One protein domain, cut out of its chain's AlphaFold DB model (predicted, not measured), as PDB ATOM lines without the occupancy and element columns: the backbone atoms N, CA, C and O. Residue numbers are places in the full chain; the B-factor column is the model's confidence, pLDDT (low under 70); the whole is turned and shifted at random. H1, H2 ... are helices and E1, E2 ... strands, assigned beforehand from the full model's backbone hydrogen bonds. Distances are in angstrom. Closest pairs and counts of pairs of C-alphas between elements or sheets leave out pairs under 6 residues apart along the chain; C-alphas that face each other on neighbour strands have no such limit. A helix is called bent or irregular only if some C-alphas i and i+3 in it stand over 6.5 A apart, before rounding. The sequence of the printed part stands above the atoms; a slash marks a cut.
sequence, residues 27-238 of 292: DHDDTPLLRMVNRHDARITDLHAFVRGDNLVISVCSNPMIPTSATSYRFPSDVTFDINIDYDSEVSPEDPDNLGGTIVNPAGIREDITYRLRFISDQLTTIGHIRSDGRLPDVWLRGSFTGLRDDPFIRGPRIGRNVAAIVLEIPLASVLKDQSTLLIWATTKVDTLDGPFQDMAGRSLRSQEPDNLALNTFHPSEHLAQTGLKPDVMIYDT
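This is residues 27 to 238 of the 292 residues of the protein "DUF4331 domain-containing protein" of Blastocatellia bacterium (UniProt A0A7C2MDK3). Two twisted sheets stand face to face as a sandwich, one of E1, E2, E7 and E6, the other of E3, E4, E5, E8, E9 and E10, their strands crossed at 42 degrees. H3 packs on E9 of the second sheet with H4 next to it, and the long loops 63 to 78 and 87 to 112 reach well away from the middle. The 212 printed residues hold four named helices and ten named strands, in the order H1 E1 E2 E3 E4 E5 E6 E7 H2 E8 E9 H3 H4 E10, with under half of the residues in them; the class is mixed, helices and strands. The first sheet runs E1 E2 E7 E6, antiparallel; the second is branched at E8, its neighbour pairs antiparallel. The whole is compact, with a radius of gyration of the C-alphas of 16.4 A and spans of 46 by 40 by 32 A.

H1 is residues 32 to 36, beginning at C-alpha 32 (-25.214, 30.213, -7.806). E1, residues 44 to 52, is 23.3 A long, and E2, 55 to 62, 22.8 A. E3 is 79 to 86, E4 113 to 120, E5 123 to 131, and E6 143 to 150, which bends by 76 degrees at residue 147. E7, 162 to 171, is 27.9 A long; H2 is 172 to 175. E8, 181 to 190, is 30.2 A long; E9 is 199 to 201. H3, 210 to 217, and H4, 220 to 227, are irregular: C-alphas 211 and 214 are 7.9 A apart, 221 and 224 7.1 A. E10, 234 to 237, ends at C-alpha 237 (-41.667, 15.517, 14.233).

E3, E4 and E5 form a meander, each strand the antiparallel neighbour of the one before; N 83 and O 115 are 3.0 A apart, N 116 and O 128 3.0 A. E3 lies on one side of E8, N 82 to O 187 3.0 A; E9, N 186 to O 201 2.9 A, and E10, N 182 to O 236 2.8 A, lie on the other. In the other sheet N 48 and O 59 are 2.8 A apart, N 58 and O 168 2.9 A, N 145 and O 167 2.9 A. Between the sheets, the closest C-alphas of E1 and E9 are Leu 47 and Ala 201, 6.4 A. H2 only grazes both sheets, and H3 only grazes the branched one. H3 and H4 only just touch, with 3 pairs of C-alphas within 8 A, closest Leu 215 and His 223 at 6.3 A, at a steep tilt of 46 degrees, opposite ways. H1 is close to H3 but not clearly touching, C-alphas 32 and 213 being 8.0 A apart. Each O i to N i+4 pair is within hydrogen-bond range in H1; H3 has 0 of 4, with 2 of 5 for O i to N i+3, H4 has 2 of 4, and H2 is too short for such a pair.

The C-alphas of Ser 69 and Asp 178, the two farthest apart, are 47.2 A apart. The printed part has no cut; the links E2 to E3, E3 to E4, E5 to E6 and E6 to E7 are long. The mean pLDDT of the printed part is 85.6, with residues 27, 29 to 30, 121 to 140 and 153 to 157 under 70.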
ATOM      1  N   ASP A  27     -28.699  22.284   6.505       64.31
ATOM      2  CA  ASP A  27     -27.528  23.076   6.158       64.31
ATOM      3  C   ASP A  27     -27.514  23.339   4.626       64.31
ATOM      4  O   ASP A  27     -28.014  22.530   3.836       64.31
ATOM      5  N   HIS A  28     -27.065  24.524   4.210       71.06
ATOM      6  CA  HIS A  28     -27.143  25.097   2.856       71.06
ATOM      7  C   HIS A  28     -25.988  26.103   2.637       71.06
ATOM      8  O   HIS A  28     -25.380  26.553   3.594       71.06
ATOM      9  N   ASP A  29     -25.637  26.461   1.400       68.06
ATOM     10  CA  ASP A  29     -24.829  27.673   1.124       68.06
ATOM     11  C   ASP A  29     -24.825  28.052  -0.380       68.06
ATOM     12  O   ASP A  29     -24.358  29.123  -0.767       68.06
ATOM     13  N   ASP A  30     -25.288  27.209  -1.304       64.81
ATOM     14  CA  ASP A  30     -24.753  27.230  -2.677       64.81
ATOM     15  C   ASP A  30     -25.679  27.709  -3.796       64.81
ATOM     16  O   ASP A  30     -25.540  27.270  -4.935       64.81
ATOM     17  N   THR A  31     -26.534  28.706  -3.555       77.81
ATOM     18  CA  THR A  31     -27.304  29.287  -4.669       77.81
ATOM     19  C   THR A  31     -26.402  30.083  -5.635       77.81
ATOM     20  O   THR A  31     -25.916  31.172  -5.291       77.81
ATOM     21  N   PRO A  32     -26.190  29.616  -6.892       82.31
ATOM     22  CA  PRO A  32     -25.214  30.213  -7.806       82.31
ATOM     23  C   PRO A  32     -25.602  31.621  -8.247       82.31
ATOM     24  O   PRO A  32     -24.730  32.475  -8.406       82.31
ATOM     25  N   LEU A  33     -26.905  31.876  -8.413       87.94
ATOM     26  CA  LEU A  33     -27.424  33.184  -8.805       87.94
ATOM     27  C   LEU A  33     -26.984  34.259  -7.808       87.94
ATOM     28  O   LEU A  33     -26.361  35.241  -8.204       87.94
ATOM     29  N   LEU A  34     -27.241  34.048  -6.513       91.25
ATOM     30  CA  LEU A  34     -26.905  35.004  -5.457       91.25
ATOM     31  C   LEU A  34     -25.394  35.202  -5.303       91.25
ATOM     32  O   LEU A  34     -24.946  36.316  -5.029       91.25
ATOM     33  N   ARG A  35     -24.589  34.154  -5.533       88.44
ATOM     34  CA  ARG A  35     -23.121  34.274  -5.592       88.44
ATOM     35  C   ARG A  35     -22.681  35.143  -6.771       88.44
ATOM     36  O   ARG A  35     -21.859  36.034  -6.587       88.44
ATOM     37  N   MET A  36     -23.255  34.920  -7.953       90.06
ATOM     38  CA  MET A  36     -22.926  35.656  -9.176       90.06
ATOM     39  C   MET A  36     -23.253  37.151  -9.069       90.06
ATOM     40  O   MET A  36     -22.483  37.975  -9.555       90.06
ATOM     41  N   VAL A  37     -24.363  37.509  -8.415       92.88
ATOM     42  CA  VAL A  37     -24.772  38.914  -8.234       92.88
ATOM     43  C   VAL A  37     -24.307  39.527  -6.906       92.88
ATOM     44  O   VAL A  37     -24.741  40.620  -6.552       92.88
ATOM     45  N   ASN A  38     -23.421  38.844  -6.171       92.56
ATOM     46  CA  ASN A  38     -22.859  39.296  -4.893       92.56
ATOM     47  C   ASN A  38     -23.920  39.647  -3.821       92.56
ATOM     48  O   ASN A  38     -23.742  40.566  -3.023       92.56
ATOM     49  N   ARG A  39     -25.032  38.902  -3.792       94.31
ATOM     50  CA  ARG A  39     -26.103  39.002  -2.784       94.31
ATOM     51  C   ARG A  39     -25.964  37.917  -1.726       94.31
ATOM     52  O   ARG A  39     -26.838  37.079  -1.528       94.31
ATOM     53  N   HIS A  40     -24.804  37.904  -1.069       92.69
ATOM     54  CA  HIS A  40     -24.520  36.937  -0.007       92.69
ATOM     55  C   HIS A  40     -25.447  37.097   1.197       92.69
ATOM     56  O   HIS A  40     -25.776  36.113   1.840       92.69
ATOM     57  N   ASP A  41     -25.926  38.312   1.440       93.50
ATOM     58  CA  ASP A  41     -26.923  38.664   2.448       93.50
ATOM     59  C   ASP A  41     -28.266  37.925   2.320       93.50
ATOM     60  O   ASP A  41     -28.982  37.808   3.314       93.50
ATOM     61  N   ALA A  42     -28.588  37.408   1.130       94.06
ATOM     62  CA  ALA A  42     -29.772  36.597   0.865       94.06
ATOM     63  C   ALA A  42     -29.480  35.086   0.770       94.06
ATOM     64  O   ALA A  42     -30.416  34.321   0.574       94.06
ATOM     65  N   ARG A  43     -28.225  34.634   0.895       92.44
ATOM     66  CA  ARG A  43     -27.908  33.194   0.873       92.44
ATOM     67  C   ARG A  43     -28.239  32.575   2.221       92.44
ATOM     68  O   ARG A  43     -27.678  33.033   3.219       92.44
ATOM     69  N   ILE A  44     -29.120  31.579   2.247       91.44
ATOM     70  CA  ILE A  44     -29.410  30.807   3.457       91.44
ATOM     71  C   ILE A  44     -28.248  29.843   3.676       91.44
ATOM     72  O   ILE A  44     -27.848  29.145   2.755       91.44
ATOM     73  N   THR A  45     -27.698  29.830   4.885       85.69
ATOM     74  CA  THR A  45     -26.665  28.860   5.265       85.69
ATOM     75  C   THR A  45     -27.249  27.711   6.070       85.69
ATOM     76  O   THR A  45     -26.816  26.576   5.956       85.69
ATOM     77  N   ASP A  46     -28.276  27.974   6.875       85.31
ATOM     78  CA  ASP A  46     -28.838  26.950   7.750       85.31
ATOM     79  C   ASP A  46     -30.313  27.198   8.022       85.31
ATOM     80  O   ASP A  46     -30.779  28.341   8.085       85.31
ATOM     81  N   LEU A  47     -31.034  26.107   8.259       89.06
ATOM     82  CA  LEU A  47     -32.372  26.106   8.831       89.06
ATOM     83  C   LEU A  47     -32.428  25.011   9.902       89.06
ATOM     84  O   LEU A  47     -32.356  23.825   9.593       89.06
ATOM     85  N   HIS A  48     -32.622  25.383  11.164       86.94
ATOM     86  CA  HIS A  48     -32.820  24.431  12.259       86.94
ATOM     87  C   HIS A  48     -34.197  24.605  12.885       86.94
ATOM     88  O   HIS A  48     -34.683  25.726  13.016       86.94
ATOM     89  N   ALA A  49     -34.792  23.500  13.321       89.56
ATOM     90  CA  ALA A  49     -36.008  23.484  14.114       89.56
ATOM     91  C   ALA A  49     -35.850  22.519  15.291       89.56
ATOM     92  O   ALA A  49     -35.300  21.429  15.137       89.56
ATOM     93  N   PHE A  50     -36.301  22.918  16.479       88.38
ATOM     94  CA  PHE A  50     -36.293  22.058  17.662       88.38
ATOM     95  C   PHE A  50     -37.320  22.500  18.704       88.38
ATOM     96  O   PHE A  50     -37.720  23.659  18.749       88.38
ATOM     97  N   VAL A  51     -37.726  21.590  19.589       88.88
ATOM     98  CA  VAL A  51     -38.622  21.915  20.708       88.88
ATOM     99  C   VAL A  51     -37.830  22.300  21.968       88.88
ATOM    100  O   VAL A  51     -36.826  21.671  22.327       88.88
ATOM    101  N   ARG A  52     -38.298  23.345  22.662       85.81
ATOM    102  CA  ARG A  52     -37.873  23.755  24.013       85.81
ATOM    103  C   ARG A  52     -39.104  24.034  24.867       85.81
ATOM    104  O   ARG A  52     -39.807  25.019  24.651       85.81
ATOM    105  N   GLY A  53     -39.352  23.173  25.855       88.56
ATOM    106  CA  GLY A  53     -40.593  23.223  26.631       88.56
ATOM    107  C   GLY A  53     -41.802  23.106  25.701       88.56
ATOM    108  O   GLY A  53     -41.851  22.192  24.885       88.56
ATOM    109  N   ASP A  54     -42.717  24.070  25.776       90.81
ATOM    110  CA  ASP A  54     -43.928  24.118  24.945       90.81
ATOM    111  C   ASP A  54     -43.758  24.945  23.656       90.81
ATOM    112  O   ASP A  54     -44.746  25.309  23.014       90.81
ATOM    113  N   ASN A  55     -42.520  25.286  23.278       90.44
ATOM    114  CA  ASN A  55     -42.237  26.105  22.101       90.44
ATOM    115  C   ASN A  55     -41.485  25.314  21.023       90.44
ATOM    116  O   ASN A  55     -40.540  24.580  21.319       90.44
ATOM    117  N   LEU A  56     -41.851  25.552  19.767       91.69
ATOM    118  CA  LEU A  56     -41.017  25.312  18.599       91.69
ATOM    119  C   LEU A  56     -40.040  26.483  18.449       91.69
ATOM    120  O   LEU A  56     -40.444  27.643  18.437       91.69
ATOM    121  N   VAL A  57     -38.758  26.182  18.311       91.81
ATOM    122  CA  VAL A  57     -37.720  27.145  17.951       91.81
ATOM    123  C   VAL A  57     -37.323  26.874  16.513       91.81
ATOM    124  O   VAL A  57     -36.991  25.736  16.195       91.81
ATOM    125  N   ILE A  58     -37.345  27.901  15.664       92.88
ATOM    126  CA  ILE A  58     -36.816  27.839  14.297       92.88
ATOM    127  C   ILE A  58     -35.714  28.883  14.164       92.88
ATOM    128  O   ILE A  58     -35.928  30.047  14.503       92.88
ATOM    129  N   SER A  59     -34.550  28.489  13.660       92.12
ATOM    130  CA  SER A  59     -33.461  29.403  13.329       92.12
ATOM    131  C   SER A  59     -33.098  29.308  11.857       92.12
ATOM    132  O   SER A  59     -32.887  28.207  11.358       92.12
ATOM    133  N   VAL A  60     -32.972  30.457  11.199       93.25
ATOM    134  CA  VAL A  60     -32.440  30.588   9.842       93.25
ATOM    135  C   VAL A  60     -31.157  31.398   9.907       93.25
ATOM    136  O   VAL A  60     -31.161  32.509  10.444       93.25
ATOM    137  N   CYS A  61     -30.076  30.856   9.362       92.56
ATOM    138  CA  CYS A  61     -28.808  31.555   9.212       92.56
ATOM    139  C   CYS A  61     -28.625  31.997   7.760       92.56
ATOM    140  O   CYS A  61     -29.091  31.341   6.829       92.56
ATOM    141  N   SER A  62     -27.983  33.142   7.563       93.19
ATOM    142  CA  SER A  62     -27.679  33.686   6.250       93.19
ATOM    143  C   SER A  62     -26.390  34.494   6.252       93.19
ATOM    144  O   SER A  62     -25.789  34.769   7.292       93.19
ATOM    145  N   ASN A  63     -25.978  34.919   5.062       92.88
ATOM    146  CA  ASN A  63     -24.759  35.684   4.848       92.88
ATOM    147  C   ASN A  63     -23.487  34.974   5.326       92.88
ATOM    148  O   ASN A  63     -22.872  35.357   6.322       92.88
ATOM    149  N   PRO A  64     -22.999  34.020   4.531       86.31
ATOM    150  CA  PRO A  64     -21.746  33.333   4.812       86.31
ATOM    151  C   PRO A  64     -20.495  34.224   4.652       86.31
ATOM    152  O   PRO A  64     -19.372  33.755   4.827       86.31
ATOM    153  N   MET A  65     -20.627  35.477   4.199       89.50
ATOM    154  CA  MET A  65     -19.496  36.347   3.838       89.50
ATOM    155  C   MET A  65     -19.349  37.543   4.787       89.50
ATOM    156  O   MET A  65     -18.768  38.569   4.433       89.50
ATOM    157  N   ILE A  66     -19.868  37.426   6.009       92.75
ATOM    158  CA  ILE A  66     -19.686  38.459   7.027       92.75
ATOM    159  C   ILE A  66     -18.187  38.582   7.371       92.75
ATOM    160  O   ILE A  66     -17.538  37.580   7.690       92.75
ATOM    161  N   PRO A  67     -17.606  39.798   7.323       92.88
ATOM    162  CA  PRO A  67     -16.213  40.013   7.707       92.88
ATOM    163  C   PRO A  67     -15.950  39.608   9.161       92.88
ATOM    164  O   PRO A  67     -16.754  39.908  10.041       92.88
ATOM    165  N   THR A  68     -14.782  39.025   9.453       91.94
ATOM    166  CA  THR A  68     -14.398  38.660  10.835       91.94
ATOM    167  C   THR A  68     -14.268  39.856  11.757       91.94
ATOM    168  O   THR A  68     -14.325  39.682  12.963       91.94
ATOM    169  N   SER A  69     -14.133  41.070  11.225       94.38
ATOM    170  CA  SER A  69     -14.107  42.302  12.010       94.38
ATOM    171  C   SER A  69     -15.501  42.801  12.419       94.38
ATOM    172  O   SER A  69     -15.600  43.793  13.139       94.38
ATOM    173  N   ALA A  70     -16.584  42.193  11.921       94.62
ATOM    174  CA  ALA A  70     -17.941  42.657  12.179       94.62
ATOM    175  C   ALA A  70     -18.360  42.386  13.632       94.62
ATOM    176  O   ALA A  70     -18.308  41.260  14.115       94.62
ATOM    177  N   THR A  71     -18.832  43.429  14.314       93.88
ATOM    178  CA  THR A  71     -19.353  43.357  15.692       93.88
ATOM    179  C   THR A  71     -20.880  43.407  15.755       93.88
ATOM    180  O   THR A  71     -21.472  43.223  16.813       93.88
ATOM    181  N   SER A  72     -21.529  43.693  14.628       91.69
ATOM    182  CA  SER A  72     -22.981  43.755  14.469       91.69
ATOM    183  C   SER A  72     -23.356  43.447  13.025       91.69
ATOM    184  O   SER A  72     -22.535  43.638  12.126       91.69
ATOM    185  N   TYR A  73     -24.606  43.058  12.791       92.00
ATOM    186  CA  TYR A  73     -25.139  42.845  11.449       92.00
ATOM    187  C   TYR A  73     -26.421  43.639  11.242       92.00
ATOM    188  O   TYR A  73     -27.320  43.604  12.082       92.00
ATOM    189  N   ARG A  74     -26.492  44.334  10.108       89.75
ATOM    190  CA  ARG A  74     -27.690  45.015   9.624       89.75
ATOM    191  C   ARG A  74     -28.263  44.175   8.494       89.75
ATOM    192  O   ARG A  74     -27.618  44.029   7.458       89.75
ATOM    193  N   PHE A  75     -29.465  43.648   8.694       91.81
ATOM    194  CA  PHE A  75     -30.169  42.958   7.624       91.81
ATOM    195  C   PHE A  75     -30.577  43.955   6.529       91.81
ATOM    196  O   PHE A  75     -31.005  45.073   6.841       91.81
ATOM    197  N   PRO A  76     -30.440  43.571   5.253       91.12
ATOM    198  CA  PRO A  76     -30.858  44.397   4.126       91.12
ATOM    199  C   PRO A  76     -32.387  44.562   4.097       91.12
ATOM    200  O   PRO A  76     -33.137  43.619   4.346       91.12
ATOM    201  N   SER A  77     -32.867  45.766   3.781       89.81
ATOM    202  CA  SER A  77     -34.309  46.063   3.732       89.81
ATOM    203  C   SER A  77     -35.010  45.559   2.468       89.81
ATOM    204  O   SER A  77     -36.239  45.511   2.416       89.81
ATOM    205  N   ASP A  78     -34.229  45.226   1.441       92.69
ATOM    206  CA  ASP A  78     -34.688  44.729   0.144       92.69
ATOM    207  C   ASP A  78     -34.649  43.192   0.048       92.69
ATOM    208  O   ASP A  78     -34.907  42.645  -1.023       92.69
ATOM    209  N   VAL A  79     -34.344  42.499   1.155       93.19
ATOM    210  CA  VAL A  79     -34.464  41.040   1.267       93.19
ATOM    211  C   VAL A  79     -35.657  40.692   2.137       93.19
ATOM    212  O   VAL A  79     -35.823  41.198   3.247       93.19
ATOM    213  N   THR A  80     -36.488  39.798   1.622       93.25
ATOM    214  CA  THR A  80     -37.558  39.141   2.366       93.25
ATOM    215  C   THR A  80     -37.092  37.745   2.737       93.25
ATOM    216  O   THR A  80     -36.648  37.013   1.856       93.25
ATOM    217  N   PHE A  81     -37.209  37.387   4.012       93.75
ATOM    218  CA  PHE A  81     -37.050  36.012   4.478       93.75
ATOM    219  C   PHE A  81     -38.440  35.470   4.783       93.75
ATOM    220  O   PHE A  81     -39.172  36.104   5.542       93.75
ATOM    221  N   ASP A  82     -38.799  34.323   4.223       94.38
ATOM    222  CA  ASP A  82     -40.024  33.616   4.588       94.38
ATOM    223  C   ASP A  82     -39.646  32.308   5.286       94.38
ATOM    224  O   ASP A  82     -38.828  31.548   4.774       94.38
ATOM    225  N   ILE A  83     -40.233  32.050   6.455       94.44
ATOM    226  CA  ILE A  83     -40.195  30.744   7.125       94.44
ATOM    227  C   ILE A  83     -41.588  30.147   7.013       94.44
ATOM    228  O   ILE A  83     -42.550  30.698   7.553       94.44
ATOM    229  N   ASN A  84     -41.682  29.026   6.314       95.19
ATOM    230  CA  ASN A  84     -42.931  28.390   5.945       95.19
ATOM    231  C   ASN A  84     -43.116  27.086   6.712       95.19
ATOM    232  O   ASN A  84     -42.158  26.339   6.927       95.19
ATOM    233  N   ILE A  85     -44.355  26.832   7.119       94.12
ATOM    234  CA  ILE A  85     -44.775  25.614   7.800       94.12
ATOM    235  C   ILE A  85     -46.013  25.072   7.090       94.12
ATOM    236  O   ILE A  85     -47.007  25.784   6.944       94.12
ATOM    237  N   ASP A  86     -45.949  23.806   6.703       94.81
ATOM    238  CA  ASP A  86     -47.100  22.968   6.365       94.81
ATOM    239  C   ASP A  86     -47.345  22.046   7.565       94.81
ATOM    240  O   ASP A  86     -46.440  21.314   7.985       94.81
ATOM    241  N   TYR A  87     -48.530  22.127   8.168       92.56
ATOM    242  CA  TYR A  87     -48.846  21.362   9.379       92.56
ATOM    243  C   TYR A  87     -49.771  20.173   9.110       92.56
ATOM    244  O   TYR A  87     -50.105  19.456  10.058       92.56
ATOM    245  N   ASP A  88     -50.250  19.969   7.876       92.81
ATOM    246  CA  ASP A  88     -51.253  18.938   7.561       92.81
ATOM    247  C   ASP A  88     -50.911  17.995   6.402       92.81
ATOM    248  O   ASP A  88     -51.638  17.025   6.180       92.81
ATOM    249  N   SER A  89     -49.776  18.194   5.734       94.75
ATOM    250  CA  SER A  89     -49.226  17.217   4.803       94.75
ATOM    251  C   SER A  89     -48.937  15.885   5.502       94.75
ATOM    252  O   SER A  89     -48.284  15.823   6.546       94.75
ATOM    253  N   GLU A  90     -49.404  14.798   4.889       94.75
ATOM    254  CA  GLU A  90     -49.173  13.440   5.373       94.75
ATOM    255  C   GLU A  90     -47.741  12.983   5.060       94.75
ATOM    256  O   GLU A  90     -47.271  13.048   3.915       94.75
ATOM    257  N   VAL A  91     -47.058  12.470   6.086       92.62
ATOM    258  CA  VAL A  91     -45.716  11.897   5.975       92.62
ATOM    259  C   VAL A  91     -45.742  10.427   6.366       92.62
ATOM    260  O   VAL A  91     -46.001  10.062   7.512       92.62
ATOM    261  N   SER A  92     -45.396   9.587   5.401       90.81
ATOM    262  CA  SER A  92     -45.161   8.165   5.589       90.81
ATOM    263  C   SER A  92     -43.848   7.947   6.346       90.81
ATOM    264  O   SER A  92     -42.836   8.566   5.992       90.81
ATOM    265  N   PRO A  93     -43.801   7.054   7.349       84.38
ATOM    266  CA  PRO A  93     -42.570   6.753   8.067       84.38
ATOM    267  C   PRO A  93     -41.542   6.022   7.194       84.38
ATOM    268  O   PRO A  93     -40.415   5.844   7.626       84.38
ATOM    269  N   GLU A  94     -41.868   5.554   5.995       85.06
ATOM    270  CA  GLU A  94     -40.919   4.962   5.054       85.06
ATOM    271  C   GLU A  94     -39.884   6.001   4.625       85.06
ATOM    272  O   GLU A  94     -40.220   7.053   4.080       85.06
ATOM    273  N   ASP A  95     -38.609   5.684   4.840       78.81
ATOM    274  CA  ASP A  95     -37.511   6.611   4.579       78.81
ATOM    275  C   ASP A  95     -36.364   5.932   3.821       78.81
ATOM    276  O   ASP A  95     -35.286   5.720   4.373       78.81
ATOM    277  N   PRO A  96     -36.598   5.515   2.564       78.94
ATOM    278  CA  PRO A  96     -35.596   4.789   1.784       78.94
ATOM    279  C   PRO A  96     -34.339   5.621   1.487       78.94
ATOM    280  O   PRO A  96     -33.299   5.043   1.194       78.94
ATOM    281  N   ASP A  97     -34.439   6.949   1.594       72.50
ATOM    282  CA  ASP A  97     -33.367   7.890   1.254       72.50
ATOM    283  C   ASP A  97     -32.786   8.602   2.488       72.50
ATOM    284  O   ASP A  97     -31.949   9.486   2.337       72.50
ATOM    285  N   ASN A  98     -33.237   8.247   3.699       72.31
ATOM    286  CA  ASN A  98     -32.808   8.863   4.959       72.31
ATOM    287  C   ASN A  98     -33.022  10.400   5.009       72.31
ATOM    288  O   ASN A  98     -32.118  11.171   5.324       72.31
ATOM    289  N   LEU A  99     -34.231  10.848   4.649       72.94
ATOM    290  CA  LEU A  99     -34.668  12.243   4.488       72.94
ATOM    291  C   LEU A  99     -35.816  12.669   5.425       72.94
ATOM    292  O   LEU A  99     -36.370  13.761   5.255       72.94
ATOM    293  N   GLY A 100     -36.235  11.823   6.364       73.75
ATOM    294  CA  GLY A 100     -37.274  12.144   7.364       73.75
ATOM    295  C   GLY A 100     -38.514  11.298   7.266       73.75
ATOM    296  O   GLY A 100     -39.370  11.357   8.143       73.75
ATOM    297  N   GLY A 101     -38.608  10.519   6.199       83.75
ATOM    298  CA  GLY A 101     -39.842   9.919   5.744       83.75
ATOM    299  C   GLY A 101     -40.183  10.377   4.333       83.75
ATOM    300  O   GLY A 101     -39.442  11.109   3.661       83.75
ATOM    301  N   THR A 102     -41.340   9.927   3.874       88.31
ATOM    302  CA  THR A 102     -41.813  10.159   2.515       88.31
ATOM    303  C   THR A 102     -43.110  10.949   2.553       88.31
ATOM    304  O   THR A 102     -44.099  10.500   3.119       88.31
ATOM    305  N   ILE A 103     -43.112  12.126   1.929       94.06
ATOM    306  CA  ILE A 103     -44.317  12.951   1.776       94.06
ATOM    307  C   ILE A 103     -45.257  12.226   0.812       94.06
ATOM    308  O   ILE A 103     -44.866  11.955  -0.326       94.06
ATOM    309  N   VAL A 104     -46.469  11.899   1.267       95.69
ATOM    310  CA  VAL A 104     -47.415  11.049   0.519       95.69
ATOM    311  C   VAL A 104     -47.949  11.765  -0.722       95.69
ATOM    312  O   VAL A 104     -48.032  11.167  -1.794       95.69
ATOM    313  N   ASN A 105     -48.247  13.062  -0.604       97.12
ATOM    314  CA  ASN A 105     -48.701  13.904  -1.711       97.12
ATOM    315  C   ASN A 105     -47.817  15.156  -1.871       97.12
ATOM    316  O   ASN A 105     -48.198  16.233  -1.412       97.12
ATOM    317  N   PRO A 106     -46.655  15.053  -2.545       96.75
ATOM    318  CA  PRO A 106     -45.751  16.184  -2.769       96.75
ATOM    319  C   PRO A 106     -46.417  17.413  -3.395       96.75
ATOM    320  O   PRO A 106     -46.143  18.532  -2.984       96.75
ATOM    321  N   ALA A 107     -47.333  17.220  -4.347       97.50
ATOM    322  CA  ALA A 107     -48.026  18.322  -5.014       97.50
ATOM    323  C   ALA A 107     -48.988  19.089  -4.084       97.50
ATOM    324  O   ALA A 107     -49.427  20.183  -4.429       97.50
ATOM    325  N   GLY A 108     -49.333  18.512  -2.926       96.94
ATOM    326  CA  GLY A 108     -50.195  19.119  -1.913       96.94
ATOM    327  C   GLY A 108     -49.467  19.990  -0.889       96.94
ATOM    328  O   GLY A 108     -50.152  20.639  -0.097       96.94
ATOM    329  N   ILE A 109     -48.126  20.013  -0.913       97.25
ATOM    330  CA  ILE A 109     -47.333  20.875  -0.027       97.25
ATOM    331  C   ILE A 109     -47.736  22.326  -0.262       97.25
ATOM    332  O   ILE A 109     -47.818  22.770  -1.413       97.25
ATOM    333  N   ARG A 110     -47.966  23.060   0.823       95.19
ATOM    334  CA  ARG A 110     -48.330  24.478   0.781       95.19
ATOM    335  C   ARG A 110     -47.995  25.165   2.093       95.19
ATOM    336  O   ARG A 110     -47.921  24.529   3.139       95.19
ATOM    337  N   GLU A 111     -47.836  26.476   2.051       92.69
ATOM    338  CA  GLU A 111     -47.651  27.279   3.249       92.69
ATOM    339  C   GLU A 111     -48.961  27.351   4.046       92.69
ATOM    340  O   GLU A 111     -49.846  28.140   3.718       92.69
ATOM    341  N   ASP A 112     -49.117  26.563   5.114       90.75
ATOM    342  CA  ASP A 112     -50.225  26.780   6.051       90.75
ATOM    343  C   ASP A 112     -49.965  27.991   6.953       90.75
ATOM    344  O   ASP A 112     -50.890  28.732   7.305       90.75
ATOM    345  N   ILE A 113     -48.695  28.209   7.306       90.19
ATOM    346  CA  ILE A 113     -48.201  29.360   8.063       90.19
ATOM    347  C   ILE A 113     -46.931  29.882   7.386       90.19
ATOM    348  O   ILE A 113     -45.976  29.132   7.206       90.19
ATOM    349  N   THR A 114     -46.879  31.183   7.104       91.00
ATOM    350  CA  THR A 114     -45.655  31.885   6.690       91.00
ATOM    351  C   THR A 114     -45.326  32.986   7.685       91.00
ATOM    352  O   THR A 114     -46.118  33.916   7.867       91.00
ATOM    353  N   TYR A 115     -44.136  32.931   8.279       89.50
ATOM    354  CA  TYR A 115     -43.517  34.065   8.962       89.50
ATOM    355  C   TYR A 115     -42.690  34.847   7.947       89.50
ATOM    356  O   TYR A 115     -41.598  34.419   7.577       89.50
ATOM    357  N   ARG A 116     -43.216  35.991   7.502       90.00
ATOM    358  CA  ARG A 116     -42.551  36.870   6.536       90.00
ATOM    359  C   ARG A 116     -41.806  37.981   7.257       90.00
ATOM    360  O   ARG A 116     -42.425  38.835   7.898       90.00
ATOM    361  N   LEU A 117     -40.485  37.993   7.112       88.06
ATOM    362  CA  LEU A 117     -39.594  38.945   7.760       88.06
ATOM    363  C   LEU A 117     -39.027  39.944   6.750       88.06
ATOM    364  O   LEU A 117     -38.434  39.578   5.733       88.06
ATOM    365  N   ARG A 118     -39.184  41.225   7.086       86.31
ATOM    366  CA  ARG A 118     -38.513  42.363   6.453       86.31
ATOM    367  C   ARG A 118     -37.951  43.294   7.513       86.31
ATOM    368  O   ARG A 118     -38.473  43.391   8.626       86.31
ATOM    369  N   PHE A 119     -36.909  44.016   7.129       83.56
ATOM    370  CA  PHE A 119     -36.161  44.894   8.015       83.56
ATOM    371  C   PHE A 119     -36.282  46.340   7.542       83.56
ATOM    372  O   PHE A 119     -35.993  46.645   6.388       83.56
ATOM    373  N   ILE A 120     -36.704  47.244   8.428       74.25
ATOM    374  CA  ILE A 120     -36.714  48.685   8.161       74.25
ATOM    375  C   ILE A 120     -35.832  49.336   9.223       74.25
ATOM    376  O   ILE A 120     -36.084  49.214  10.418       74.25
ATOM    377  N   SER A 121     -34.772  50.024   8.791       63.69
ATOM    378  CA  SER A 121     -33.906  50.809   9.683       63.69
ATOM    379  C   SER A 121     -33.381  50.040  10.918       63.69
ATOM    380  O   SER A 121     -33.371  50.590  12.013       63.69
ATOM    381  N   ASP A 122     -32.920  48.795  10.740       56.75
ATOM    382  CA  ASP A 122     -32.364  47.878  11.774       56.75
ATOM    383  C   ASP A 122     -33.329  47.326  12.804       56.75
ATOM    384  O   ASP A 122     -32.938  46.519  13.648       56.75
ATOM    385  N   GLN A 123     -34.589  47.727  12.745       57.44
ATOM    386  CA  GLN A 123     -35.610  47.110  13.561       57.44
ATOM    387  C   GLN A 123     -36.320  46.054  12.723       57.44
ATOM    388  O   GLN A 123     -36.590  46.243  11.535       57.44
ATOM    389  N   LEU A 124     -36.609  44.911  13.344       59.41
ATOM    390  CA  LEU A 124     -37.534  43.937  12.784       59.41
ATOM    391  C   LEU A 124     -38.915  44.605  12.747       59.41
ATOM    392  O   LEU A 124     -39.651  44.597  13.729       59.41
ATOM    393  N   THR A 125     -39.240  45.267  11.640       53.19
ATOM    394  CA  THR A 125     -40.477  46.056  11.502       53.19
ATOM    395  C   THR A 125     -41.588  45.253  10.828       53.19
ATOM    396  O   THR A 125     -42.648  45.783  10.506       53.19
ATOM    397  N   THR A 126     -41.401  43.949  10.619       49.66
ATOM    398  CA  THR A 126     -42.457  43.073  10.107       49.66
ATOM    399  C   THR A 126     -42.356  41.696  10.757       49.66
ATOM    400  O   THR A 126     -41.540  40.872  10.365       49.66
ATOM    401  N   ILE A 127     -43.206  41.460  11.760       58.47
ATOM    402  CA  ILE A 127     -43.674  40.123  12.150       58.47
ATOM    403  C   ILE A 127     -45.038  39.980  11.469       58.47
ATOM    404  O   ILE A 127     -46.091  40.156  12.080       58.47
ATOM    405  N   GLY A 128     -45.019  39.819  10.146       54.19
ATOM    406  CA  GLY A 128     -46.212  39.495   9.378       54.19
ATOM    407  C   GLY A 128     -46.363  37.983   9.369       54.19
ATOM    408  O   GLY A 128     -45.448  37.290   8.932       54.19
ATOM    409  N   HIS A 129     -47.488  37.474   9.861       61.19
ATOM    410  CA  HIS A 129     -47.849  36.071   9.705       61.19
ATOM    411  C   HIS A 129     -48.989  35.978   8.697       61.19
ATOM    412  O   HIS A 129     -49.978  36.707   8.794       61.19
ATOM    413  N   ILE A 130     -48.839  35.110   7.706       60.94
ATOM    414  CA  ILE A 130     -49.907  34.786   6.764       60.94
ATOM    415  C   ILE A 130     -50.307  33.350   7.065       60.94
ATOM    416  O   ILE A 130     -49.467  32.457   7.017       60.94
ATOM    417  N   ARG A 131     -51.580  33.142   7.407       61.00
ATOM    418  CA  ARG A 131     -52.176  31.807   7.430       61.00
ATOM    419  C   ARG A 131     -53.010  31.611   6.181       61.00
ATOM    420  O   ARG A 131     -53.780  32.501   5.810       61.00
ATOM    421  N   SER A 132     -52.854  30.456   5.546       59.22
ATOM    422  CA  SER A 132     -53.553  30.116   4.301       59.22
ATOM    423  C   SER A 132     -55.074  30.087   4.459       59.22
ATOM    424  O   SER A 132     -55.799  30.416   3.522       59.22
ATOM    425  N   ASP A 133     -55.569  29.766   5.657       57.84
ATOM    426  CA  ASP A 133     -56.997  29.755   5.990       57.84
ATOM    427  C   ASP A 133     -57.594  31.158   6.219       57.84
ATOM    428  O   ASP A 133     -58.788  31.284   6.509       57.84
ATOM    429  N   GLY A 134     -56.784  32.220   6.105       53.53
ATOM    430  CA  GLY A 134     -57.194  33.609   6.319       53.53
ATOM    431  C   GLY A 134     -57.615  33.917   7.759       53.53
ATOM    432  O   GLY A 134     -58.104  35.015   8.034       53.53
ATOM    433  N   ARG A 135     -57.443  32.969   8.687       46.97
ATOM    434  CA  ARG A 135     -57.680  33.162  10.112       46.97
ATOM    435  C   ARG A 135     -56.342  33.416  10.773       46.97
ATOM    436  O   ARG A 135     -55.442  32.599  10.682       46.97
ATOM    437  N   LEU A 136     -56.224  34.517  11.499       46.88
ATOM    438  CA  LEU A 136     -55.194  34.645  12.522       46.88
ATOM    439  C   LEU A 136     -55.816  34.068  13.808       46.88
ATOM    440  O   LEU A 136     -56.666  34.741  14.393       46.88
ATOM    441  N   PRO A 137     -55.514  32.842  14.276       50.22
ATOM    442  CA  PRO A 137     -55.487  32.652  15.715       50.22
ATOM    443  C   PRO A 137     -54.259  33.398  16.250       50.22
ATOM    444  O   PRO A 137     -53.436  33.864  15.464       50.22
ATOM    445  N   ASP A 138     -54.134  33.523  17.567       57.75
ATOM    446  CA  ASP A 138     -53.006  34.160  18.253       57.75
ATOM    447  C   ASP A 138     -51.654  33.480  17.908       57.75
ATOM    448  O   ASP A 138     -51.061  32.776  18.722       57.75
ATOM    449  N   VAL A 139     -51.145  33.653  16.686       60.84
ATOM    450  CA  VAL A 139     -49.794  33.278  16.270       60.84
ATOM    451  C   VAL A 139     -48.904  34.435  16.690       60.84
ATOM    452  O   VAL A 139     -48.546  35.317  15.911       60.84
ATOM    453  N   TRP A 140     -48.628  34.483  17.986       68.62
ATOM    454  CA  TRP A 140     -47.655  35.399  18.547       68.62
ATOM    455  C   TRP A 140     -46.325  34.671  18.685       68.62
ATOM    456  O   TRP A 140     -46.254  33.509  19.086       68.62
ATOM    457  N   LEU A 141     -45.252  35.379  18.351       82.25
ATOM    458  CA  LEU A 141     -43.916  34.933  18.702       82.25
ATOM    459  C   LEU A 141     -43.730  35.145  20.198       82.25
ATOM    460  O   LEU A 141     -43.931  36.253  20.700       82.25
ATOM    461  N   ARG A 142     -43.305  34.098  20.900       88.00
ATOM    462  CA  ARG A 142     -42.875  34.217  22.293       88.00
ATOM    463  C   ARG A 142     -41.570  34.992  22.406       88.00
ATOM    464  O   ARG A 142     -41.388  35.757  23.351       88.00
ATOM    465  N   GLY A 143     -40.702  34.828  21.414       88.81
ATOM    466  CA  GLY A 143     -39.454  35.555  21.282       88.81
ATOM    467  C   GLY A 143     -39.009  35.623  19.828       88.81
ATOM    468  O   GLY A 143     -39.296  34.731  19.028       88.81
ATOM    469  N   SER A 144     -38.295  36.690  19.490       90.62
ATOM    470  CA  SER A 144     -37.571  36.804  18.230       90.62
ATOM    471  C   SER A 144     -36.179  37.382  18.470       90.62
ATOM    472  O   SER A 144     -35.958  38.184  19.381       90.62
ATOM    473  N   PHE A 145     -35.215  36.925  17.679       92.19
ATOM    474  CA  PHE A 145     -33.847  37.420  17.685       92.19
ATOM    475  C   PHE A 145     -33.375  37.587  16.252       92.19
ATOM    476  O   PHE A 145     -33.620  36.728  15.408       92.19
ATOM    477  N   THR A 146     -32.653  38.675  16.005       92.19
ATOM    478  CA  THR A 146     -31.955  38.915  14.745       92.19
ATOM    479  C   THR A 146     -30.587  39.511  15.049       92.19
ATOM    480  O   THR A 146     -30.507  40.482  15.804       92.19
ATOM    481  N   GLY A 147     -29.515  38.963  14.485       92.94
ATOM    482  CA  GLY A 147     -28.168  39.502  14.687       92.94
ATOM    483  C   GLY A 147     -27.063  38.499  14.389       92.94
ATOM    484  O   GLY A 147     -27.322  37.430  13.848       92.94
ATOM    485  N   LEU A 148     -25.827  38.848  14.753       95.00
ATOM    486  CA  LEU A 148     -24.686  37.950  14.580       95.00
ATOM    487  C   LEU A 148     -24.754  36.767  15.544       95.00
ATOM    488  O   LEU A 148     -25.000  36.946  16.744       95.00
ATOM    489  N   ARG A 149     -24.470  35.582  15.011       93.75
ATOM    490  CA  ARG A 149     -24.188  34.358  15.762       93.75
ATOM    491  C   ARG A 149     -23.004  33.649  15.128       93.75
ATOM    492  O   ARG A 149     -22.687  33.899  13.968       93.75
ATOM    493  N   ASP A 150     -22.348  32.831  15.930       90.31
ATOM    494  CA  ASP A 150     -21.346  31.904  15.429       90.31
ATOM    495  C   ASP A 150     -22.000  30.902  14.464       90.31
ATOM    496  O   ASP A 150     -23.179  30.570  14.625       90.31
ATOM    497  N   ASP A 151     -21.268  30.534  13.414       86.81
ATOM    498  CA  ASP A 151     -21.767  29.746  12.288       86.81
ATOM    499  C   ASP A 151     -21.980  28.266  12.677       86.81
ATOM    500  O   ASP A 151     -21.000  27.540  12.861       86.81
ATOM    501  N   PRO A 152     -23.238  27.781  12.768       74.44
ATOM    502  CA  PRO A 152     -23.525  26.407  13.179       74.44
ATOM    503  C   PRO A 152     -23.241  25.367  12.078       74.44
ATOM    504  O   PRO A 152     -23.364  24.166  12.334       74.44
ATOM    505  N   PHE A 153     -22.859  25.807  10.873       67.19
ATOM    506  CA  PHE A 153     -22.574  24.976   9.702       67.19
ATOM    507  C   PHE A 153     -21.282  24.149   9.837       67.19
ATOM    508  O   PHE A 153     -21.102  23.168   9.120       67.19
ATOM    509  N   ILE A 154     -20.372  24.539  10.745       57.66
ATOM    510  CA  ILE A 154     -19.175  23.792  11.207       57.66
ATOM    511  C   ILE A 154     -18.271  23.234  10.064       57.66
ATOM    512  O   ILE A 154     -17.476  22.320  10.251       57.66
ATOM    513  N   ARG A 155     -18.306  23.818   8.855       65.00
ATOM    514  CA  ARG A 155     -17.473  23.386   7.707       65.00
ATOM    515  C   ARG A 155     -16.089  24.040   7.646       65.00
ATOM    516  O   ARG A 155     -15.868  25.132   8.171       65.00
ATOM    517  N   GLY A 156     -15.164  23.401   6.924       56.41
ATOM    518  CA  GLY A 156     -13.730  23.718   6.835       56.41
ATOM    519  C   GLY A 156     -13.306  25.140   6.406       56.41
ATOM    520  O   GLY A 156     -12.170  25.513   6.698       56.41
ATOM    521  N   PRO A 157     -14.150  25.999   5.796       69.19
ATOM    522  CA  PRO A 157     -13.865  27.442   5.715       69.19
ATOM    523  C   PRO A 157     -14.715  28.321   6.658       69.19
ATOM    524  O   PRO A 157     -14.473  29.530   6.743       69.19
ATOM    525  N   ARG A 158     -15.722  27.747   7.329       75.88
ATOM    526  CA  ARG A 158     -16.711  28.438   8.177       75.88
ATOM    527  C   ARG A 158     -16.402  28.414   9.669       75.88
ATOM    528  O   ARG A 158     -16.860  29.304  10.372       75.88
ATOM    529  N   ILE A 159     -15.569  27.489  10.140       78.88
ATOM    530  CA  ILE A 159     -15.104  27.482  11.536       78.88
ATOM    531  C   ILE A 159     -14.524  28.858  11.909       78.88
ATOM    532  O   ILE A 159     -13.703  29.429  11.178       78.88
ATOM    533  N   GLY A 160     -14.941  29.405  13.052       85.12
ATOM    534  CA  GLY A 160     -14.519  30.723  13.512       85.12
ATOM    535  C   GLY A 160     -15.147  31.905  12.768       85.12
ATOM    536  O   GLY A 160     -14.624  33.020  12.872       85.12
ATOM    537  N   ARG A 161     -16.216  31.693  11.988       89.44
ATOM    538  CA  ARG A 161     -16.953  32.749  11.276       89.44
ATOM    539  C   ARG A 161     -18.296  33.028  11.943       89.44
ATOM    540  O   ARG A 161     -18.849  32.202  12.651       89.44
ATOM    541  N   ASN A 162     -18.805  34.229  11.690       93.56
ATOM    542  CA  ASN A 162     -20.151  34.614  12.082       93.56
ATOM    543  C   ASN A 162     -21.090  34.558  10.875       93.56
ATOM    544  O   ASN A 162     -20.687  34.897   9.761       93.56
ATOM    545  N   VAL A 163     -22.355  34.256  11.147       93.38
ATOM    546  CA  VAL A 163     -23.495  34.362  10.228       93.38
ATOM    547  C   VAL A 163     -24.523  35.350  10.776       93.38
ATOM    548  O   VAL A 163     -24.519  35.724  11.956       93.38
ATOM    549  N   ALA A 164     -25.416  35.803   9.904       94.56
ATOM    550  CA  ALA A 164     -26.604  36.540  10.292       94.56
ATOM    551  C   ALA A 164     -27.700  35.541  10.663       94.56
ATOM    552  O   ALA A 164     -28.150  34.775   9.822       94.56
ATOM    553  N   ALA A 165     -28.150  35.554  11.911       93.94
ATOM    554  CA  ALA A 165     -29.174  34.639  12.388       93.94
ATOM    555  C   ALA A 165     -30.509  35.350  12.602       93.94
ATOM    556  O   ALA A 165     -30.557  36.452  13.156       93.94
ATOM    557  N   ILE A 166     -31.586  34.671  12.222       93.69
ATOM    558  CA  ILE A 166     -32.972  34.952  12.586       93.69
ATOM    559  C   ILE A 166     -33.443  33.766  13.428       93.69
ATOM    560  O   ILE A 166     -33.377  32.634  12.963       93.69
ATOM    561  N   VAL A 167     -33.923  33.998  14.651       93.12
ATOM    562  CA  VAL A 167     -34.464  32.940  15.521       93.12
ATOM    563  C   VAL A 167     -35.861  33.313  15.982       93.12
ATOM    564  O   VAL A 167     -36.062  34.398  16.532       93.12
ATOM    565  N   LEU A 168     -36.810  32.404  15.778       92.50
ATOM    566  CA  LEU A 168     -38.200  32.515  16.206       92.50
ATOM    567  C   LEU A 168     -38.480  31.481  17.294       92.50
ATOM    568  O   LEU A 168     -38.192  30.301  17.111       92.50
ATOM    569  N   GLU A 169     -39.066  31.913  18.408       91.25
ATOM    570  CA  GLU A 169     -39.634  31.029  19.426       91.25
ATOM    571  C   GLU A 169     -41.161  31.124  19.365       91.25
ATOM    572  O   GLU A 169     -41.748  32.185  19.586       91.25
ATOM    573  N   ILE A 170     -41.801  30.006  19.031       91.00
ATOM    574  CA  ILE A 170     -43.205  29.913  18.637       91.00
ATOM    575  C   ILE A 170     -43.908  28.918  19.569       91.00
ATOM    576  O   ILE A 170     -43.461  27.776  19.662       91.00
ATOM    577  N   PRO A 171     -45.017  29.268  20.240       91.06
ATOM    578  CA  PRO A 171     -45.789  28.289  21.007       91.06
ATOM    579  C   PRO A 171     -46.258  27.125  20.118       91.06
ATOM    580  O   PRO A 171     -46.894  27.363  19.088       91.06
ATOM    581  N   LEU A 172     -46.005  25.871  20.513       89.94
ATOM    582  CA  LEU A 172     -46.371  24.681  19.722       89.94
ATOM    583  C   LEU A 172     -47.865  24.638  19.393       89.94
ATOM    584  O   LEU A 172     -48.245  24.300  18.277       89.94
ATOM    585  N   ALA A 173     -48.706  25.072  20.333       88.31
ATOM    586  CA  ALA A 173     -50.154  25.155  20.152       88.31
ATOM    587  C   ALA A 173     -50.597  26.100  19.012       88.31
ATOM    588  O   ALA A 173     -51.757  26.060  18.616       88.31
ATOM    589  N   SER A 174     -49.706  26.955  18.495       86.19
ATOM    590  CA  SER A 174     -50.007  27.851  17.369       86.19
ATOM    591  C   SER A 174     -49.672  27.255  15.994       86.19
ATOM    592  O   SER A 174     -50.202  27.732  14.987       86.19
ATOM    593  N   VAL A 175     -48.831  26.212  15.954       88.06
ATOM    594  CA  VAL A 175     -48.321  25.577  14.722       88.06
ATOM    595  C   VAL A 175     -48.738  24.117  14.565       88.06
ATOM    596  O   VAL A 175     -48.749  23.615  13.448       88.06
ATOM    597  N   LEU A 176     -49.101  23.439  15.656       88.56
ATOM    598  CA  LEU A 176     -49.635  22.083  15.620       88.56
ATOM    599  C   LEU A 176     -51.154  22.099  15.460       88.56
ATOM    600  O   LEU A 176     -51.846  22.937  16.040       88.56
ATOM    601  N   LYS A 177     -51.666  21.130  14.702       81.62
ATOM    602  CA  LYS A 177     -53.101  20.900  14.531       81.62
ATOM    603  C   LYS A 177     -53.492  19.524  15.070       81.62
ATOM    604  O   LYS A 177     -53.749  19.393  16.260       81.62
ATOM    605  N   ASP A 178     -53.476  18.510  14.207       85.31
ATOM    606  CA  ASP A 178     -53.921  17.145  14.530       85.31
ATOM    607  C   ASP A 178     -52.771  16.118  14.476       85.31
ATOM    608  O   ASP A 178     -52.970  14.941  14.773       85.31
ATOM    609  N   GLN A 179     -51.564  16.555  14.105       88.75
ATOM    610  CA  GLN A 179     -50.361  15.726  14.005       88.75
ATOM    611  C   GLN A 179     -49.145  16.425  14.617       88.75
ATOM    612  O   GLN A 179     -49.149  17.643  14.789       88.75
ATOM    613  N   SER A 180     -48.106  15.651  14.948       90.00
ATOM    614  CA  SER A 180     -46.840  16.166  15.489       90.00
ATOM    615  C   SER A 180     -45.819  16.537  14.411       90.00
ATOM    616  O   SER A 180     -44.851  17.238  14.716       90.00
ATOM    617  N   THR A 181     -46.020  16.075  13.176       91.38
ATOM    618  CA  THR A 181     -45.121  16.317  12.047       91.38
ATOM    619  C   THR A 181     -45.434  17.642  11.365       91.38
ATOM    620  O   THR A 181     -46.587  17.940  11.070       91.38
ATOM    621  N   LEU A 182     -44.383  18.402  11.082       93.19
ATOM    622  CA  LEU A 182     -44.393  19.643  10.322       93.19
ATOM    623  C   LEU A 182     -43.484  19.487   9.102       93.19
ATOM    624  O   LEU A 182     -42.413  18.881   9.211       93.19
ATOM    625  N   LEU A 183     -43.867  20.072   7.969       94.69
ATOM    626  CA  LEU A 183     -42.908  20.389   6.914       94.69
ATOM    627  C   LEU A 183     -42.455  21.833   7.093       94.69
ATOM    628  O   LEU A 183     -43.297  22.722   7.201       94.69
ATOM    629  N   ILE A 184     -41.146  22.072   7.132       94.88
ATOM    630  CA  ILE A 184     -40.575  23.406   7.347       94.88
ATOM    631  C   ILE A 184     -39.583  23.717   6.226       94.88
ATOM    632  O   ILE A 184     -38.757  22.882   5.860       94.88
ATOM    633  N   TRP A 185     -39.654  24.918   5.668       95.50
ATOM    634  CA  TRP A 185     -38.638  25.426   4.744       95.50
ATOM    635  C   TRP A 185     -38.518  26.937   4.873       95.50
ATOM    636  O   TRP A 185     -39.453  27.620   5.293       95.50
ATOM    637  N   ALA A 186     -37.357  27.457   4.504       95.19
ATOM    638  CA  ALA A 186     -37.103  28.883   4.441       95.19
ATOM    639  C   ALA A 186     -36.805  29.298   3.005       95.19
ATOM    640  O   ALA A 186     -36.216  28.524   2.253       95.19
ATOM    641  N   THR A 187     -37.187  30.516   2.634       95.06
ATOM    642  CA  THR A 187     -36.835  31.115   1.343       95.06
ATOM    643  C   THR A 187     -36.329  32.542   1.522       95.06
ATOM    644  O   THR A 187     -36.667  33.221   2.499       95.06
ATOM    645  N   THR A 188     -35.524  33.017   0.571       94.75
ATOM    646  CA  THR A 188     -35.147  34.433   0.483       94.75
ATOM    647  C   THR A 188     -35.504  35.027  -0.863       94.75
ATOM    648  O   THR A 188     -35.303  34.425  -1.917       94.75
ATOM    649  N   LYS A 189     -36.013  36.257  -0.841       94.56
ATOM    650  CA  LYS A 189     -36.308  37.033  -2.043       94.56
ATOM    651  C   LYS A 189     -35.655  38.400  -1.979       94.56
ATOM    652  O   LYS A 189     -35.882  39.145  -1.031       94.56
ATOM    653  N   VAL A 190     -34.918  38.743  -3.024       95.00
ATOM    654  CA  VAL A 190     -34.347  40.066  -3.266       95.00
ATOM    655  C   VAL A 190     -35.276  40.856  -4.189       95.00
ATOM    656  O   VAL A 190     -35.609  40.383  -5.273       95.00
ATOM    657  N   ASP A 191     -35.648  42.081  -3.810       94.50
ATOM    658  CA  ASP A 191     -36.621  42.901  -4.559       94.50
ATOM    659  C   ASP A 191     -36.242  43.164  -6.019       94.50
ATOM    660  O   ASP A 191     -37.112  43.291  -6.879       94.50
ATOM    661  N   THR A 192     -34.946  43.247  -6.304       94.81
ATOM    662  CA  THR A 192     -34.426  43.549  -7.641       94.81
ATOM    663  C   THR A 192     -34.188  42.312  -8.507       94.81
ATOM    664  O   THR A 192     -33.672  42.463  -9.612       94.81
ATOM    665  N   LEU A 193     -34.466  41.101  -8.011       93.81
ATOM    666  CA  LEU A 193     -34.226  39.850  -8.733       93.81
ATOM    667  C   LEU A 193     -35.546  39.155  -9.085       93.81
ATOM    668  O   LEU A 193     -36.477  39.092  -8.281       93.81
ATOM    669  N   ASP A 194     -35.596  38.600 -10.295       91.19
ATOM    670  CA  ASP A 194     -36.765  37.888 -10.804       91.19
ATOM    671  C   ASP A 194     -36.951  36.522 -10.137       91.19
ATOM    672  O   ASP A 194     -35.995  35.871  -9.709       91.19
ATOM    673  N   GLY A 195     -38.203  36.066 -10.109       88.38
ATOM    674  CA  GLY A 195     -38.601  34.785  -9.535       88.38
ATOM    675  C   GLY A 195     -39.408  34.921  -8.239       88.38
ATOM    676  O   GLY A 195     -39.542  36.016  -7.675       88.38
ATOM    677  N   PRO A 196     -40.010  33.812  -7.776       86.94
ATOM    678  CA  PRO A 196     -40.762  33.795  -6.525       86.94
ATOM    679  C   PRO A 196     -39.842  34.013  -5.314       86.94
ATOM    680  O   PRO A 196     -40.220  34.734  -4.394       86.94
ATOM    681  N   PHE A 197     -38.632  33.459  -5.368       92.62
ATOM    682  CA  PHE A 197     -37.519  33.611  -4.433       92.62
ATOM    683  C   PHE A 197     -36.219  33.220  -5.152       92.62
ATOM    684  O   PHE A 197     -36.257  32.650  -6.245       92.62
ATOM    685  N   GLN A 198     -35.073  33.571  -4.570       92.81
ATOM    686  CA  GLN A 198     -33.749  33.274  -5.120       92.81
ATOM    687  C   GLN A 198     -32.988  32.226  -4.325       92.81
ATOM    688  O   GLN A 198     -31.985  31.744  -4.831       92.81
ATOM    689  N   ASP A 199     -33.439  31.882  -3.123       92.06
ATOM    690  CA  ASP A 199     -32.867  30.794  -2.346       92.06
ATOM    691  C   ASP A 199     -33.954  30.048  -1.584       92.06
ATOM    692  O   ASP A 199     -34.967  30.651  -1.204       92.06
ATOM    693  N   MET A 200     -33.708  28.770  -1.304       92.06
ATOM    694  CA  MET A 200     -34.485  28.030  -0.323       92.06
ATOM    695  C   MET A 200     -33.661  26.975   0.400       92.06
ATOM    696  O   MET A 200     -32.834  26.300  -0.200       92.06
ATOM    697  N   ALA A 201     -33.966  26.779   1.679       89.25
ATOM    698  CA  ALA A 201     -33.397  25.716   2.493       89.25
ATOM    699  C   ALA A 201     -34.517  24.892   3.127       89.25
ATOM    700  O   ALA A 201     -35.442  25.439   3.734       89.25
ATOM    701  N   GLY A 202     -34.419  23.571   2.991       87.75
ATOM    702  CA  GLY A 202     -35.361  22.621   3.570       87.75
ATOM    703  C   GLY A 202     -34.648  21.451   4.233       87.75
ATOM    704  O   GLY A 202     -34.657  21.335   5.454       87.75
ATOM    705  N   ARG A 203     -34.065  20.550   3.442       82.94
ATOM    706  CA  ARG A 203     -33.308  19.387   3.925       82.94
ATOM    707  C   ARG A 203     -31.814  19.648   3.836       82.94
ATOM    708  O   ARG A 203     -31.337  20.232   2.866       82.94
ATOM    709  N   SER A 204     -31.087  19.092   4.805       73.88
ATOM    710  CA  SER A 204     -29.623  19.160   4.840       73.88
ATOM    711  C   SER A 204     -28.988  18.738   3.528       73.88
ATOM    712  O   SER A 204     -29.373  17.721   2.943       73.88
ATOM    713  N   LEU A 205     -28.004  19.526   3.109       70.94
ATOM    714  CA  LEU A 205     -27.171  19.356   1.934       70.94
ATOM    715  C   LEU A 205     -27.926  19.172   0.616       70.94
ATOM    716  O   LEU A 205     -27.292  18.840  -0.368       70.94
ATOM    717  N   ARG A 206     -29.250  19.345   0.523       78.38
ATOM    718  CA  ARG A 206     -29.977  18.873  -0.667       78.38
ATOM    719  C   ARG A 206     -29.849  19.828  -1.845       78.38
ATOM    720  O   ARG A 206     -29.354  19.438  -2.899       78.38
ATOM    721  N   SER A 207     -30.340  21.049  -1.688       75.94
ATOM    722  CA  SER A 207     -30.402  22.059  -2.750       75.94
ATOM    723  C   SER A 207     -29.064  22.756  -3.011       75.94
ATOM    724  O   SER A 207     -28.917  23.415  -4.036       75.94
ATOM    725  N   GLN A 208     -28.059  22.542  -2.159       75.06
ATOM    726  CA  GLN A 208     -26.678  22.978  -2.396       75.06
ATOM    727  C   GLN A 208     -25.874  22.039  -3.320       75.06
ATOM    728  O   GLN A 208     -24.846  22.453  -3.858       75.06
ATOM    729  N   GLU A 209     -26.317  20.794  -3.548       77.31
ATOM    730  CA  GLU A 209     -25.635  19.897  -4.490       77.31
ATOM    731  C   GLU A 209     -25.700  20.476  -5.911       77.31
ATOM    732  O   GLU A 209     -26.792  20.846  -6.359       77.31
ATOM    733  N   PRO A 210     -24.591  20.477  -6.677       78.12
ATOM    734  CA  PRO A 210     -24.573  20.982  -8.051       78.12
ATOM    735  C   PRO A 210     -25.664  20.391  -8.959       78.12
ATOM    736  O   PRO A 210     -26.194  21.092  -9.819       78.12
ATOM    737  N   ASP A 211     -26.032  19.126  -8.743       82.06
ATOM    738  CA  ASP A 211     -27.048  18.426  -9.538       82.06
ATOM    739  C   ASP A 211     -28.492  18.778  -9.119       82.06
ATOM    740  O   ASP A 211     -29.436  18.548  -9.875       82.06
ATOM    741  N   ASN A 212     -28.673  19.391  -7.944       87.00
ATOM    742  CA  ASN A 212     -29.973  19.720  -7.355       87.00
ATOM    743  C   ASN A 212     -30.260  21.227  -7.334       87.00
ATOM    744  O   ASN A 212     -31.270  21.651  -6.772       87.00
ATOM    745  N   LEU A 213     -29.411  22.052  -7.953       85.31
ATOM    746  CA  LEU A 213     -29.505  23.513  -7.861       85.31
ATOM    747  C   LEU A 213     -30.849  24.083  -8.336       85.31
ATOM    748  O   LEU A 213     -31.243  25.157  -7.889       85.31
ATOM    749  N   ALA A 214     -31.564  23.362  -9.204       87.25
ATOM    750  CA  ALA A 214     -32.902  23.732  -9.658       87.25
ATOM    751  C   ALA A 214     -33.937  23.789  -8.517       87.25
ATOM    752  O   ALA A 214     -34.911  24.530  -8.623       87.25
ATOM    753  N   LEU A 215     -33.718  23.053  -7.419       89.56
ATOM    754  CA  LEU A 215     -34.587  23.097  -6.241       89.56
ATOM    755  C   LEU A 215     -34.600  24.490  -5.600       89.56
ATOM    756  O   LEU A 215     -35.637  24.893  -5.105       89.56
ATOM    757  N   ASN A 216     -33.513  25.269  -5.684       88.62
ATOM    758  CA  ASN A 216     -33.408  26.580  -5.020       88.62
ATOM    759  C   ASN A 216     -34.444  27.623  -5.477       88.62
ATOM    760  O   ASN A 216     -34.577  28.671  -4.848       88.62
ATOM    761  N   THR A 217     -35.133  27.380  -6.593       88.25
ATOM    762  CA  THR A 217     -36.010  28.366  -7.245       88.25
ATOM    763  C   THR A 217     -37.424  27.862  -7.528       88.25
ATOM    764  O   THR A 217     -38.235  28.621  -8.060       88.25
ATOM    765  N   PHE A 218     -37.728  26.601  -7.214       92.19
ATOM    766  CA  PHE A 218     -39.068  26.032  -7.377       92.19
ATOM    767  C   PHE A 218     -39.761  25.923  -6.029       92.19
ATOM    768  O   PHE A 218     -39.119  25.663  -5.020       92.19
ATOM    769  N   HIS A 219     -41.083  26.091  -5.994       95.38
ATOM    770  CA  HIS A 219     -41.817  25.798  -4.768       95.38
ATOM    771  C   HIS A 219     -41.695  24.289  -4.448       95.38
ATOM    772  O   HIS A 219     -41.735  23.476  -5.381       95.38
ATOM    773  N   PRO A 220     -41.600  23.859  -3.169       96.00
ATOM    774  CA  PRO A 220     -41.459  22.445  -2.813       96.00
ATOM    775  C   PRO A 220     -42.442  21.482  -3.490       96.00
ATOM    776  O   PRO A 220     -42.070  20.357  -3.832       96.00
ATOM    777  N   SER A 221     -43.685  21.921  -3.709       97.19
ATOM    778  CA  SER A 221     -44.716  21.118  -4.379       97.19
ATOM    779  C   SER A 221     -44.432  20.839  -5.858       97.19
ATOM    780  O   SER A 221     -44.968  19.889  -6.429       97.19
ATOM    781  N   GLU A 222     -43.550  21.623  -6.475       96.75
ATOM    782  CA  GLU A 222     -43.166  21.508  -7.879       96.75
ATOM    783  C   GLU A 222     -41.904  20.662  -8.076       96.75
ATOM    784  O   GLU A 222     -41.657  20.196  -9.187       96.75
ATOM    785  N   HIS A 223     -41.121  20.401  -7.022       95.25
ATOM    786  CA  HIS A 223     -39.819  19.728  -7.129       95.25
ATOM    787  C   HIS A 223     -39.913  18.393  -7.863       95.25
ATOM    788  O   HIS A 223     -39.161  18.150  -8.808       95.25
ATOM    789  N   LEU A 224     -40.889  17.561  -7.495       94.50
ATOM    790  CA  LEU A 224     -41.060  16.257  -8.126       94.50
ATOM    791  C   LEU A 224     -41.430  16.389  -9.608       94.50
ATOM    792  O   LEU A 224     -40.874  15.680 -10.440       94.50
ATOM    793  N   ALA A 225     -42.344  17.301  -9.944       96.31
ATOM    794  CA  ALA A 225     -42.828  17.469 -11.311       96.31
ATOM    795  C   ALA A 225     -41.785  18.118 -12.236       96.31
ATOM    796  O   ALA A 225     -41.689  17.738 -13.401       96.31
ATOM    797  N   GLN A 226     -41.007  19.076 -11.724       94.88
ATOM    798  CA  GLN A 226     -40.046  19.856 -12.512       94.88
ATOM    799  C   GLN A 226     -38.665  19.201 -12.593       94.88
ATOM    800  O   GLN A 226     -37.957  19.374 -13.582       94.88
ATOM    801  N   THR A 227     -38.265  18.456 -11.560       92.69
ATOM    802  CA  THR A 227     -36.892  17.933 -11.440       92.69
ATOM    803  C   THR A 227     -36.825  16.416 -11.270       92.69
ATOM    804  O   THR A 227     -35.755  15.833 -11.407       92.69
ATOM    805  N   GLY A 228     -37.943  15.754 -10.951       92.50
ATOM    806  CA  GLY A 228     -37.957  14.342 -10.558       92.50
ATOM    807  C   GLY A 228     -37.436  14.082  -9.138       92.50
ATOM    808  O   GLY A 228     -37.482  12.947  -8.667       92.50
ATOM    809  N   LEU A 229     -36.968  15.114  -8.431       90.88
ATOM    810  CA  LEU A 229     -36.445  15.005  -7.073       90.88
ATOM    811  C   LEU A 229     -37.567  15.176  -6.045       90.88
ATOM    812  O   LEU A 229     -38.485  15.975  -6.215       90.88
ATOM    813  N   LYS A 230     -37.468  14.461  -4.918       91.06
ATOM    814  CA  LYS A 230     -38.366  14.682  -3.770       91.06
ATOM    815  C   LYS A 230     -38.312  16.156  -3.300       91.06
ATOM    816  O   LYS A 230     -37.249  16.774  -3.413       91.06
ATOM    817  N   PRO A 231     -39.405  16.688  -2.722       93.44
ATOM    818  CA  PRO A 231     -39.450  18.047  -2.180       93.44
ATOM    819  C   PRO A 231     -38.315  18.348  -1.200       93.44
ATOM    820  O   PRO A 231     -37.888  17.472  -0.441       93.44
ATOM    821  N   ASP A 232     -37.833  19.589  -1.227       90.62
ATOM    822  CA  ASP A 232     -36.785  20.066  -0.328       90.62
ATOM    823  C   ASP A 232     -37.425  20.786   0.857       90.62
ATOM    824  O   ASP A 232     -37.554  22.003   0.876       90.62
ATOM    825  N   VAL A 233     -37.912  19.999   1.813       92.12
ATOM    826  CA  VAL A 233     -38.521  20.489   3.052       92.12
ATOM    827  C   VAL A 233     -38.035  19.649   4.219       92.12
ATOM    828  O   VAL A 233     -37.921  18.420   4.125       92.12
ATOM    829  N   MET A 234     -37.776  20.312   5.332       90.12
ATOM    830  CA  MET A 234     -37.516  19.667   6.604       90.12
ATOM    831  C   MET A 234     -38.763  18.911   7.047       90.12
ATOM    832  O   MET A 234     -39.821  19.514   7.171       90.12
ATOM    833  N   ILE A 235     -38.643  17.614   7.316       89.81
ATOM    834  CA  ILE A 235     -39.697  16.840   7.977       89.81
ATOM    835  C   ILE A 235     -39.367  16.819   9.469       89.81
ATOM    836  O   ILE A 235     -38.426  16.139   9.892       89.81
ATOM    837  N   TYR A 236     -40.125  17.579  10.258       88.69
ATOM    838  CA  TYR A 236     -39.876  17.763  11.682       88.69
ATOM    839  C   TYR A 236     -41.013  17.187  12.534       88.69
ATOM    840  O   TYR A 236     -42.110  17.734  12.574       88.69
ATOM    841  N   ASP A 237     -40.749  16.092  13.246       88.94
ATOM    842  CA  ASP A 237     -41.667  15.517  14.233       88.94
ATOM    843  C   ASP A 237     -41.422  16.124  15.624       88.94
ATOM    844  O   ASP A 237     -40.463  15.784  16.317       88.94
ATOM    845  N   THR A 238     -42.322  17.008  16.053       88.06
ATOM    846  CA  THR A 238     -42.247  17.711  17.346       88.06
ATOM    847  C   THR A 238     -42.289  16.786  18.565       88.06
ATOM    848  O   THR A 238     -41.902  17.209  19.654       88.06
TER     849      THR A 238